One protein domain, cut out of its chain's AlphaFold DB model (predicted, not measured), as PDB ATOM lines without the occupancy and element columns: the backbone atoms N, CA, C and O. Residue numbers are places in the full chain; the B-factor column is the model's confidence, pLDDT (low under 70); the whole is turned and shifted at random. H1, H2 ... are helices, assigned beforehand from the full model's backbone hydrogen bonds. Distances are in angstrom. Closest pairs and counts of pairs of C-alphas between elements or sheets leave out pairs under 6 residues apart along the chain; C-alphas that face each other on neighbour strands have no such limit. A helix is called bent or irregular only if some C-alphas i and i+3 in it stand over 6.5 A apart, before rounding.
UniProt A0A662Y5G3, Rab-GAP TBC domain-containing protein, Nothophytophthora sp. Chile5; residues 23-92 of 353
ATOM      1  N   ALA A  23     111.313 202.716 192.597       78.00
ATOM      2  CA  ALA A  23     110.248 201.824 192.141       78.00
ATOM      3  C   ALA A  23     109.703 202.221 190.755       78.00
ATOM      4  O   ALA A  23     109.452 201.363 189.918       78.00
ATOM      5  N   GLU A  24     109.554 203.521 190.492       82.12
ATOM      6  CA  GLU A  24     109.151 204.036 189.180       82.12
ATOM      7  C   GLU A  24     110.213 203.770 188.100       82.12
ATOM      8  O   GLU A  24     109.882 203.396 186.976       82.12
ATOM      9  N   ARG A  25     111.500 203.924 188.435       82.81
ATOM     10  CA  ARG A  25     112.604 203.589 187.527       82.81
ATOM     11  C   ARG A  25     112.624 202.096 187.199       82.81
ATOM     12  O   ARG A  25     112.759 201.750 186.028       82.81
ATOM     13  N   ASP A  26     112.455 201.242 188.204       86.25
ATOM     14  CA  ASP A  26     112.393 199.788 188.037       86.25
ATOM     15  C   ASP A  26     111.208 199.377 187.158       86.25
ATOM     16  O   ASP A  26     111.373 198.555 186.261       86.25
ATOM     17  N   ARG A  27     110.033 199.993 187.348       88.69
ATOM     18  CA  ARG A  27     108.859 199.759 186.491       88.69
ATOM     19  C   ARG A  27     109.130 200.114 185.035       88.69
ATOM     20  O   ARG A  27     108.882 199.296 184.159       88.69
ATOM     21  N   ARG A  28     109.701 201.293 184.771       90.44
ATOM     22  CA  ARG A  28     110.040 201.715 183.400       90.44
ATOM     23  C   ARG A  28     111.057 200.791 182.742       90.44
ATOM     24  O   ARG A  28     110.939 200.516 181.551       90.44
ATOM     25  N   LEU A  29     112.042 200.319 183.511       89.44
ATOM     26  CA  LEU A  29     113.021 199.343 183.038       89.44
ATOM     27  C   LEU A  29     112.332 198.033 182.642       89.44
ATOM     28  O   LEU A  29     112.588 197.519 181.558       89.44
ATOM     29  N   VAL A  30     111.436 197.529 183.495       92.94
ATOM     30  CA  VAL A  30     110.644 196.328 183.216       92.94
ATOM     31  C   VAL A  30     109.800 196.514 181.955       92.94
ATOM     32  O   VAL A  30     109.930 195.726 181.029       92.94
ATOM     33  N   GLU A  31     109.018 197.590 181.854       94.12
ATOM     34  CA  GLU A  31     108.172 197.869 180.683       94.12
ATOM     35  C   GLU A  31     108.970 197.972 179.379       94.12
ATOM     36  O   GLU A  31     108.532 197.486 178.334       94.12
ATOM     37  N   GLN A  32     110.142 198.612 179.417       94.06
ATOM     38  CA  GLN A  32     111.043 198.649 178.272       94.06
ATOM     39  C   GLN A  32     111.497 197.241 177.889       94.06
ATOM     40  O   GLN A  32     111.399 196.864 176.722       94.06
ATOM     41  N   LYS A  33     111.933 196.457 178.873       94.31
ATOM     42  CA  LYS A  33     112.419 195.101 178.655       94.31
ATOM     43  C   LYS A  33     111.343 194.183 178.090       94.31
ATOM     44  O   LYS A  33     111.614 193.425 177.168       94.31
ATOM     45  N   GLU A  34     110.105 194.296 178.563       96.56
ATOM     46  CA  GLU A  34     108.989 193.541 177.995       96.56
ATOM     47  C   GLU A  34     108.725 193.894 176.526       96.56
ATOM     48  O   GLU A  34     108.391 193.012 175.737       96.56
ATOM     49  N   ARG A  35     108.853 195.172 176.132       96.56
ATOM     50  CA  ARG A  35     108.715 195.573 174.720       96.56
ATOM     51  C   ARG A  35     109.797 194.933 173.856       96.56
ATOM     52  O   ARG A  35     109.483 194.423 172.785       96.56
ATOM     53  N   GLU A  36     111.039 194.932 174.333       96.50
ATOM     54  CA  GLU A  36     112.161 194.303 173.633       96.50
ATOM     55  C   GLU A  36     111.955 192.787 173.513       96.50
ATOM     56  O   GLU A  36     112.033 192.256 172.408       96.50
ATOM     57  N   LEU A  37     111.577 192.107 174.602       97.00
ATOM     58  CA  LEU A  37     111.280 190.668 174.605       97.00
ATOM     59  C   LEU A  37     110.149 190.307 173.630       97.00
ATOM     60  O   LEU A  37     110.313 189.396 172.820       97.00
ATOM     61  N   ARG A  38     109.033 191.054 173.639       96.75
ATOM     62  CA  ARG A  38     107.927 190.861 172.679       96.75
ATOM     63  C   ARG A  38     108.392 191.036 171.232       96.75
ATOM     64  O   ARG A  38     107.983 190.271 170.365       96.75
ATOM     65  N   ALA A  39     109.257 192.014 170.966       96.44
ATOM     66  CA  ALA A  39     109.793 192.236 169.627       96.44
ATOM     67  C   ALA A  39     110.700 191.087 169.152       96.44
ATOM     68  O   ALA A  39     110.698 190.771 167.961       96.44
ATOM     69  N   VAL A  40     111.469 190.446 170.045       95.00
ATOM     70  CA  VAL A  40     112.237 189.242 169.677       95.00
ATOM     71  C   VAL A  40     111.310 188.051 169.432       95.00
ATOM     72  O   VAL A  40     111.439 187.407 168.400       95.00
ATOM     73  N   ILE A  41     110.331 187.808 170.309       94.06
ATOM     74  CA  ILE A  41     109.368 186.700 170.155       94.06
ATOM     75  C   ILE A  41     108.589 186.814 168.840       94.06
ATOM     76  O   ILE A  41     108.483 185.843 168.099       94.06
ATOM     77  N   ASN A  42     108.105 188.009 168.493       92.94
ATOM     78  CA  ASN A  42     107.395 188.214 167.229       92.94
ATOM     79  C   ASN A  42     108.274 187.911 166.007       92.94
ATOM     80  O   ASN A  42     107.771 187.384 165.019       92.94
ATOM     81  N   ARG A  43     109.576 188.219 166.075       91.19
ATOM     82  CA  ARG A  43     110.528 187.856 165.017       91.19
ATOM     83  C   ARG A  43     110.761 186.352 164.960       91.19
ATOM     84  O   ARG A  43     110.709 185.799 163.872       91.19
ATOM     85  N   LEU A  44     110.926 185.683 166.103       89.94
ATOM     86  CA  LEU A  44     111.038 184.221 166.158       89.94
ATOM     87  C   LEU A  44     109.814 183.537 165.533       89.94
ATOM     88  O   LEU A  44     109.967 182.648 164.704       89.94
ATOM     89  N   HIS A  45     108.605 184.001 165.853       88.88
ATOM     90  CA  HIS A  45     107.377 183.476 165.252       88.88
ATOM     91  C   HIS A  45     107.274 183.747 163.747       88.88
ATOM     92  O   HIS A  45     106.678 182.947 163.031       88.88
ATOM     93  N   ALA A  46     107.814 184.866 163.254       87.62
ATOM     94  CA  ALA A  46     107.876 185.130 161.818       87.62
ATOM     95  C   ALA A  46     108.818 184.136 161.119       87.62
ATOM     96  O   ALA A  46     108.416 183.511 160.143       87.62
ATOM     97  N   LEU A  47     110.005 183.903 161.693       84.75
ATOM     98  CA  LEU A  47     110.998 182.947 161.182       84.75
ATOM     99  C   LEU A  47     110.500 181.496 161.166       84.75
ATOM    100  O   LEU A  47     110.944 180.712 160.341       84.75
ATOM    101  N   GLN A  48     109.591 181.126 162.070       79.19
ATOM    102  CA  GLN A  48     108.989 179.788 162.101       79.19
ATOM    103  C   GLN A  48     107.876 179.584 161.062       79.19
ATOM    104  O   GLN A  48     107.562 178.445 160.735       79.19
ATOM    105  N   ARG A  49     107.225 180.658 160.596       75.75
ATOM    106  CA  ARG A  49     106.110 180.581 159.629       75.75
ATOM    107  C   ARG A  49     106.584 180.592 158.188       75.75
ATOM    108  O   ARG A  49     105.949 179.979 157.335       75.75
ATOM    109  N   ASP A  50     107.667 181.310 157.929       67.75
ATOM    110  CA  ASP A  50     108.335 181.257 156.646       67.75
ATOM    111  C   ASP A  50     109.158 179.960 156.618       67.75
ATOM    112  O   ASP A  50     110.308 179.939 157.036       67.75
ATOM    113  N   ASP A  51     108.583 178.869 156.091       57.97
ATOM    114  CA  ASP A  51     109.251 177.583 155.762       57.97
ATOM    115  C   ASP A  51     110.444 177.740 154.771       57.97
ATOM    116  O   ASP A  51     110.944 176.790 154.163       57.97
ATOM    117  N   ALA A  52     110.908 178.969 154.558       48.34
ATOM    118  CA  ALA A  52     111.921 179.365 153.613       48.34
ATOM    119  C   ALA A  52     113.286 179.433 154.306       48.34
ATOM    120  O   ALA A  52     113.585 180.367 155.037       48.34
ATOM    121  N   VAL A  53     114.125 178.437 154.005       53.78
ATOM    122  CA  VAL A  53     115.595 178.522 154.018       53.78
ATOM    123  C   VAL A  53     116.166 179.190 155.270       53.78
ATOM    124  O   VAL A  53     116.477 180.373 155.247       53.78
ATOM    125  N   LYS A  54     116.354 178.391 156.332       59.31
ATOM    126  CA  LYS A  54     117.363 178.558 157.396       59.31
ATOM    127  C   LYS A  54     118.114 179.892 157.347       59.31
ATOM    128  O   LYS A  54     119.271 179.958 156.925       59.31
ATOM    129  N   ASN A  55     117.470 180.958 157.811       71.56
ATOM    130  CA  ASN A  55     118.164 182.196 158.131       71.56
ATOM    131  C   ASN A  55     118.869 181.979 159.479       71.56
ATOM    132  O   ASN A  55     118.555 182.616 160.483       71.56
ATOM    133  N   ASP A  56     119.815 181.032 159.499       78.50
ATOM    134  CA  ASP A  56     120.569 180.622 160.690       78.50
ATOM    135  C   ASP A  56     121.228 181.852 161.338       78.50
ATOM    136  O   ASP A  56     121.232 181.991 162.554       78.50
ATOM    137  N   ALA A  57     121.649 182.830 160.526       85.06
ATOM    138  CA  ALA A  57     122.172 184.109 160.996       85.06
ATOM    139  C   ALA A  57     121.145 184.970 161.767       85.06
ATOM    140  O   ALA A  57     121.509 185.625 162.745       85.06
ATOM    141  N   GLU A  58     119.874 184.995 161.349       85.88
ATOM    142  CA  GLU A  58     118.824 185.758 162.044       85.88
ATOM    143  C   GLU A  58     118.351 185.042 163.311       85.88
ATOM    144  O   GLU A  58     118.085 185.698 164.324       85.88
ATOM    145  N   LEU A  59     118.298 183.705 163.287       86.81
ATOM    146  CA  LEU A  59     118.058 182.892 164.479       86.81
ATOM    147  C   LEU A  59     119.185 183.075 165.503       86.81
ATOM    148  O   LEU A  59     118.897 183.308 166.677       86.81
ATOM    149  N   ASP A  60     120.443 183.074 165.060       86.31
ATOM    150  CA  ASP A  60     121.614 183.338 165.898       86.31
ATOM    151  C   ASP A  60     121.595 184.752 166.491       86.31
ATOM    152  O   ASP A  60     121.964 184.955 167.652       86.31
ATOM    153  N   GLU A  61     121.159 185.752 165.721       88.31
ATOM    154  CA  GLU A  61     120.975 187.114 166.226       88.31
ATOM    155  C   GLU A  61     119.880 187.165 167.298       88.31
ATOM    156  O   GLU A  61     120.101 187.714 168.382       88.31
ATOM    157  N   CYS A  62     118.727 186.537 167.051       91.50
ATOM    158  CA  CYS A  62     117.661 186.443 168.046       91.50
ATOM    159  C   CYS A  62     118.149 185.722 169.308       91.50
ATOM    160  O   CYS A  62     117.925 186.209 170.415       91.50
ATOM    161  N   PHE A  63     118.879 184.616 169.161       89.88
ATOM    162  CA  PHE A  63     119.472 183.875 170.270       89.88
ATOM    163  C   PHE A  63     120.420 184.749 171.101       89.88
ATOM    164  O   PHE A  63     120.282 184.830 172.327       89.88
ATOM    165  N   ARG A  64     121.337 185.478 170.450       88.31
ATOM    166  CA  ARG A  64     122.241 186.425 171.125       88.31
ATOM    167  C   ARG A  64     121.471 187.516 171.863       88.31
ATOM    168  O   ARG A  64     121.790 187.807 173.018       88.31
ATOM    169  N   GLN A  65     120.433 188.073 171.250       91.12
ATOM    170  CA  GLN A  65     119.633 189.126 171.864       91.12
ATOM    171  C   GLN A  65     118.827 188.628 173.070       91.12
ATOM    172  O   GLN A  65     118.831 189.281 174.115       91.12
ATOM    173  N   VAL A  66     118.185 187.456 172.980       93.88
ATOM    174  CA  VAL A  66     117.471 186.854 174.119       93.88
ATOM    175  C   VAL A  66     118.433 186.609 175.278       93.88
ATOM    176  O   VAL A  66     118.101 186.932 176.416       93.88
ATOM    177  N   ARG A  67     119.647 186.110 175.013       91.19
ATOM    178  CA  ARG A  67     120.664 185.902 176.058       91.19
ATOM    179  C   ARG A  67     121.090 187.200 176.738       91.19
ATOM    180  O   ARG A  67     121.179 187.238 177.964       91.19
ATOM    181  N   GLN A  68     121.320 188.262 175.968       88.50
ATOM    182  CA  GLN A  68     121.653 189.579 176.520       88.50
ATOM    183  C   GLN A  68     120.520 190.115 177.406       88.50
ATOM    184  O   GLN A  68     120.761 190.576 178.524       88.50
ATOM    185  N   LEU A  69     119.271 189.989 176.951       92.44
ATOM    186  CA  LEU A  69     118.103 190.375 177.738       92.44
ATOM    187  C   LEU A  69     117.969 189.515 179.001       92.44
ATOM    188  O   LEU A  69     117.766 190.069 180.078       92.44
ATOM    189  N   ALA A  70     118.156 188.199 178.916       92.81
ATOM    190  CA  ALA A  70     118.047 187.282 180.050       92.81
ATOM    191  C   ALA A  70     119.067 187.563 181.166       92.81
ATOM    192  O   ALA A  70     118.730 187.417 182.337       92.81
ATOM    193  N   VAL A  71     120.285 187.987 180.818       89.00
ATOM    194  CA  VAL A  71     121.354 188.292 181.789       89.00
ATOM    195  C   VAL A  71     121.286 189.724 182.321       89.00
ATOM    196  O   VAL A  71     121.744 189.993 183.429       89.00
ATOM    197  N   SER A  72     120.718 190.660 181.558       87.88
ATOM    198  CA  SER A  72     120.521 192.034 182.032       87.88
ATOM    199  C   SER A  72     119.531 192.099 183.214       87.88
ATOM    200  O   SER A  72     118.722 191.177 183.385       87.88
ATOM    201  N   PRO A  73     119.525 193.188 184.009       88.19
ATOM    202  CA  PRO A  73     118.751 193.251 185.248       88.19
ATOM    203  C   PRO A  73     117.269 192.908 185.089       88.19
ATOM    204  O   PRO A  73     116.658 193.273 184.080       88.19
ATOM    205  N   LYS A  74     116.683 192.231 186.084       88.81
ATOM    206  CA  LYS A  74     115.306 191.683 186.098       88.81
ATOM    207  C   LYS A  74     115.052 190.480 185.174       88.81
ATOM    208  O   LYS A  74     113.924 189.989 185.113       88.81
ATOM    209  N   GLY A  75     116.064 189.988 184.453       92.12
ATOM    210  CA  GLY A  75     115.969 188.792 183.605       92.12
ATOM    211  C   GLY A  75     114.806 188.818 182.603       92.12
ATOM    212  O   GLY A  75     114.470 189.868 182.066       92.12
ATOM    213  N   LEU A  76     114.159 187.680 182.357       94.81
ATOM    214  CA  LEU A  76     113.034 187.585 181.409       94.81
ATOM    215  C   LEU A  76     111.701 188.154 181.931       94.81
ATOM    216  O   LEU A  76     110.690 188.030 181.254       94.81
ATOM    217  N   VAL A  77     111.696 188.812 183.094       93.25
ATOM    218  CA  VAL A  77     110.557 189.545 183.676       93.25
ATOM    219  C   VAL A  77     109.384 188.685 184.168       93.25
ATOM    220  O   VAL A  77     108.989 188.847 185.320       93.25
ATOM    221  N   SER A  78     108.820 187.788 183.354       93.69
ATOM    222  CA  SER A  78     107.595 187.044 183.688       93.69
ATOM    223  C   SER A  78     107.636 185.582 183.243       93.69
ATOM    224  O   SER A  78     108.420 185.212 182.368       93.69
ATOM    225  N   ASP A  79     106.768 184.754 183.831       92.38
ATOM    226  CA  ASP A  79     106.645 183.337 183.463       92.38
ATOM    227  C   ASP A  79     106.188 183.160 182.015       92.38
ATOM    228  O   ASP A  79     106.747 182.328 181.316       92.38
ATOM    229  N   ALA A  80     105.301 184.024 181.510       93.56
ATOM    230  CA  ALA A  80     104.884 183.997 180.106       93.56
ATOM    231  C   ALA A  80     106.073 184.144 179.137       93.56
ATOM    232  O   ALA A  80     106.160 183.436 178.141       93.56
ATOM    233  N   PHE A  81     107.038 185.021 179.443       95.94
ATOM    234  CA  PHE A  81     108.256 185.119 178.635       95.94
ATOM    235  C   PHE A  81     109.177 183.909 178.819       95.94
ATOM    236  O   PHE A  81     109.823 183.495 177.861       95.94
ATOM    237  N   ARG A  82     109.262 183.333 180.028       95.38
ATOM    238  CA  ARG A  82     110.073 182.127 180.285       95.38
ATOM    239  C   ARG A  82     109.520 180.911 179.544       95.38
ATOM    240  O   ARG A  82     110.309 180.180 178.960       95.38
ATOM    241  N   GLN A  83     108.200 180.737 179.526       93.44
ATOM    242  CA  GLN A  83     107.503 179.656 178.825       93.44
ATOM    243  C   GLN A  83     107.849 179.618 177.332       93.44
ATOM    244  O   GLN A  83     108.060 178.535 176.794       93.44
ATOM    245  N   GLU A  84     107.986 180.784 176.697       91.38
ATOM    246  CA  GLU A  84     108.373 180.900 175.285       91.38
ATOM    247  C   GLU A  84     109.894 180.806 175.078       91.38
ATOM    248  O   GLU A  84     110.385 180.136 174.171       91.38
ATOM    249  N   LEU A  85     110.678 181.485 175.921       94.88
ATOM    250  CA  LEU A  85     112.096 181.727 175.643       94.88
ATOM    251  C   LEU A  85     113.049 180.705 176.266       94.88
ATOM    252  O   LEU A  85     114.151 180.543 175.752       94.88
ATOM    253  N   TRP A  86     112.688 180.020 177.355       95.19
ATOM    254  CA  TRP A  86     113.546 178.965 177.911       95.19
ATOM    255  C   TRP A  86     113.697 177.774 176.960       95.19
ATOM    256  O   TRP A  86     114.839 177.367 176.752       95.19
ATOM    257  N   PRO A  87     112.625 177.234 176.341       92.31
ATOM    258  CA  PRO A  87     112.772 176.160 175.359       92.31
ATOM    259  C   PRO A  87     113.637 176.596 174.174       92.31
ATOM    260  O   PRO A  87     114.568 175.885 173.807       92.31
ATOM    261  N   PHE A  88     113.425 177.816 173.666       91.44
ATOM    262  CA  PHE A  88     114.263 178.402 172.617       91.44
ATOM    263  C   PHE A  88     115.747 178.483 173.022       91.44
ATOM    264  O   PHE A  88     116.618 178.056 172.268       91.44
ATOM    265  N   LEU A  89     116.048 178.973 174.232       91.81
ATOM    266  CA  LEU A  89     117.418 179.064 174.753       91.81
ATOM    267  C   LEU A  89     118.086 177.699 174.964       91.81
ATOM    268  O   LEU A  89     119.310 177.609 174.902       91.81
ATOM    269  N   LEU A  90     117.297 176.661 175.234       90.06
ATOM    270  CA  LEU A  90     117.764 175.282 175.380       90.06
ATOM    271  C   LEU A  90     117.786 174.525 174.048       90.06
ATOM    272  O   LEU A  90     118.129 173.347 174.038       90.06
ATOM    273  N   SER A  91     117.402 175.177 172.945       85.00
ATOM    274  CA  SER A  91     117.224 174.543 171.635       85.00
ATOM    275  C   SER A  91     116.295 173.322 171.699       85.00
ATOM    276  O   SER A  91     116.515 172.314 171.031       85.00
ATOM    277  N   VAL A  92     115.256 173.414 172.532       81.94
ATOM    278  CA  VAL A  92     114.213 172.404 172.687       81.94
ATOM    279  C   VAL A  92     112.965 172.888 171.967       81.94
ATOM    280  O   VAL A  92     112.451 173.968 172.261       81.94
TER     281      VAL A  92
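This is residues 23 to 92 of the 353 residues of the protein "Rab-GAP TBC domain-containing protein" of Nothophytophthora sp. Chile5 (UniProt A0A662Y5G3). The model is a helical hairpin of unequal arms: one long helix, H1, makes the longest axis, and the shorter H2 folds back beside part of it. A third, still shorter helix, H3, packs at a slant on H2, and the three helix centres make a triangle. The loop at the turn of the hairpin sticks out at one end with residues 49 to 54. The printed part has 70 residues, with three named helices in the order H1, H2, H3 and no named strand; the class is all helix. It is only just compact, close to loose, with a radius of gyration of the C-alphas of 12.9 A, and it spans 45 by 19 by 19 A.

Start at C-alpha 23, at (110.248, 201.824, 192.141), where H1 begins; it covers residues 23 to 49 and is 39.1 A long from first to last C-alpha. Go on to C-alpha 56 at (120.569, 180.622, 160.690), where H2 begins; it covers residues 56 to 71 and is 22.5 A long. The last helix, H3, covers residues 79 to 89, is 14.5 A long, and ends at C-alpha 89, at (117.418, 179.064, 174.753). H3 is neither bent nor irregular, but only just: C-alphas 84 and 87 are 6.5 A apart.

Look first at H1 and H2, a helical hairpin. They touch, and their closest C-alphas, those of Val 40 and Cys 62, are 6.3 A apart. Their lines stand at a shallow tilt of 21 degrees, and they run opposite ways. Next find H3, which touches H2 at residues 63 to 67 alone; the closest C-alphas, those of Phe 63 and Leu 89, are 6.9 A apart. H2 and H3 stand at a steep tilt of 48 degrees and run opposite ways. H3 only just touches H1, with 3 pairs of C-alphas within 8 A, and on H1 with residues 37 to 41 alone. The closest C-alphas there, those of Leu 37 and Phe 81, are 7.5 A apart. H1 and H3 stand at a steep tilt of 49 degrees and run the same way. The helix packing is mostly crossed, the lines of two helices standing at more than a shallow tilt, but only just: 1 of the 3 pairs is at a shallow tilt. In the backbones of H1 and H2, every O i to N i+4 pair is within hydrogen-bond range; in H3, 4 of 7 are.

The outline is a rod, and the two C-alphas farthest apart, those of Ala 23 and Val 53, are 45.0 A from each other. The printed part has no cut. The links from H1 to H2, with 6 residues, and from H2 to H3, with 7, are short. In the B-factor column you will find a mean pLDDT of 87.6 over the printed part, and values under 70 at residues 50 to 54.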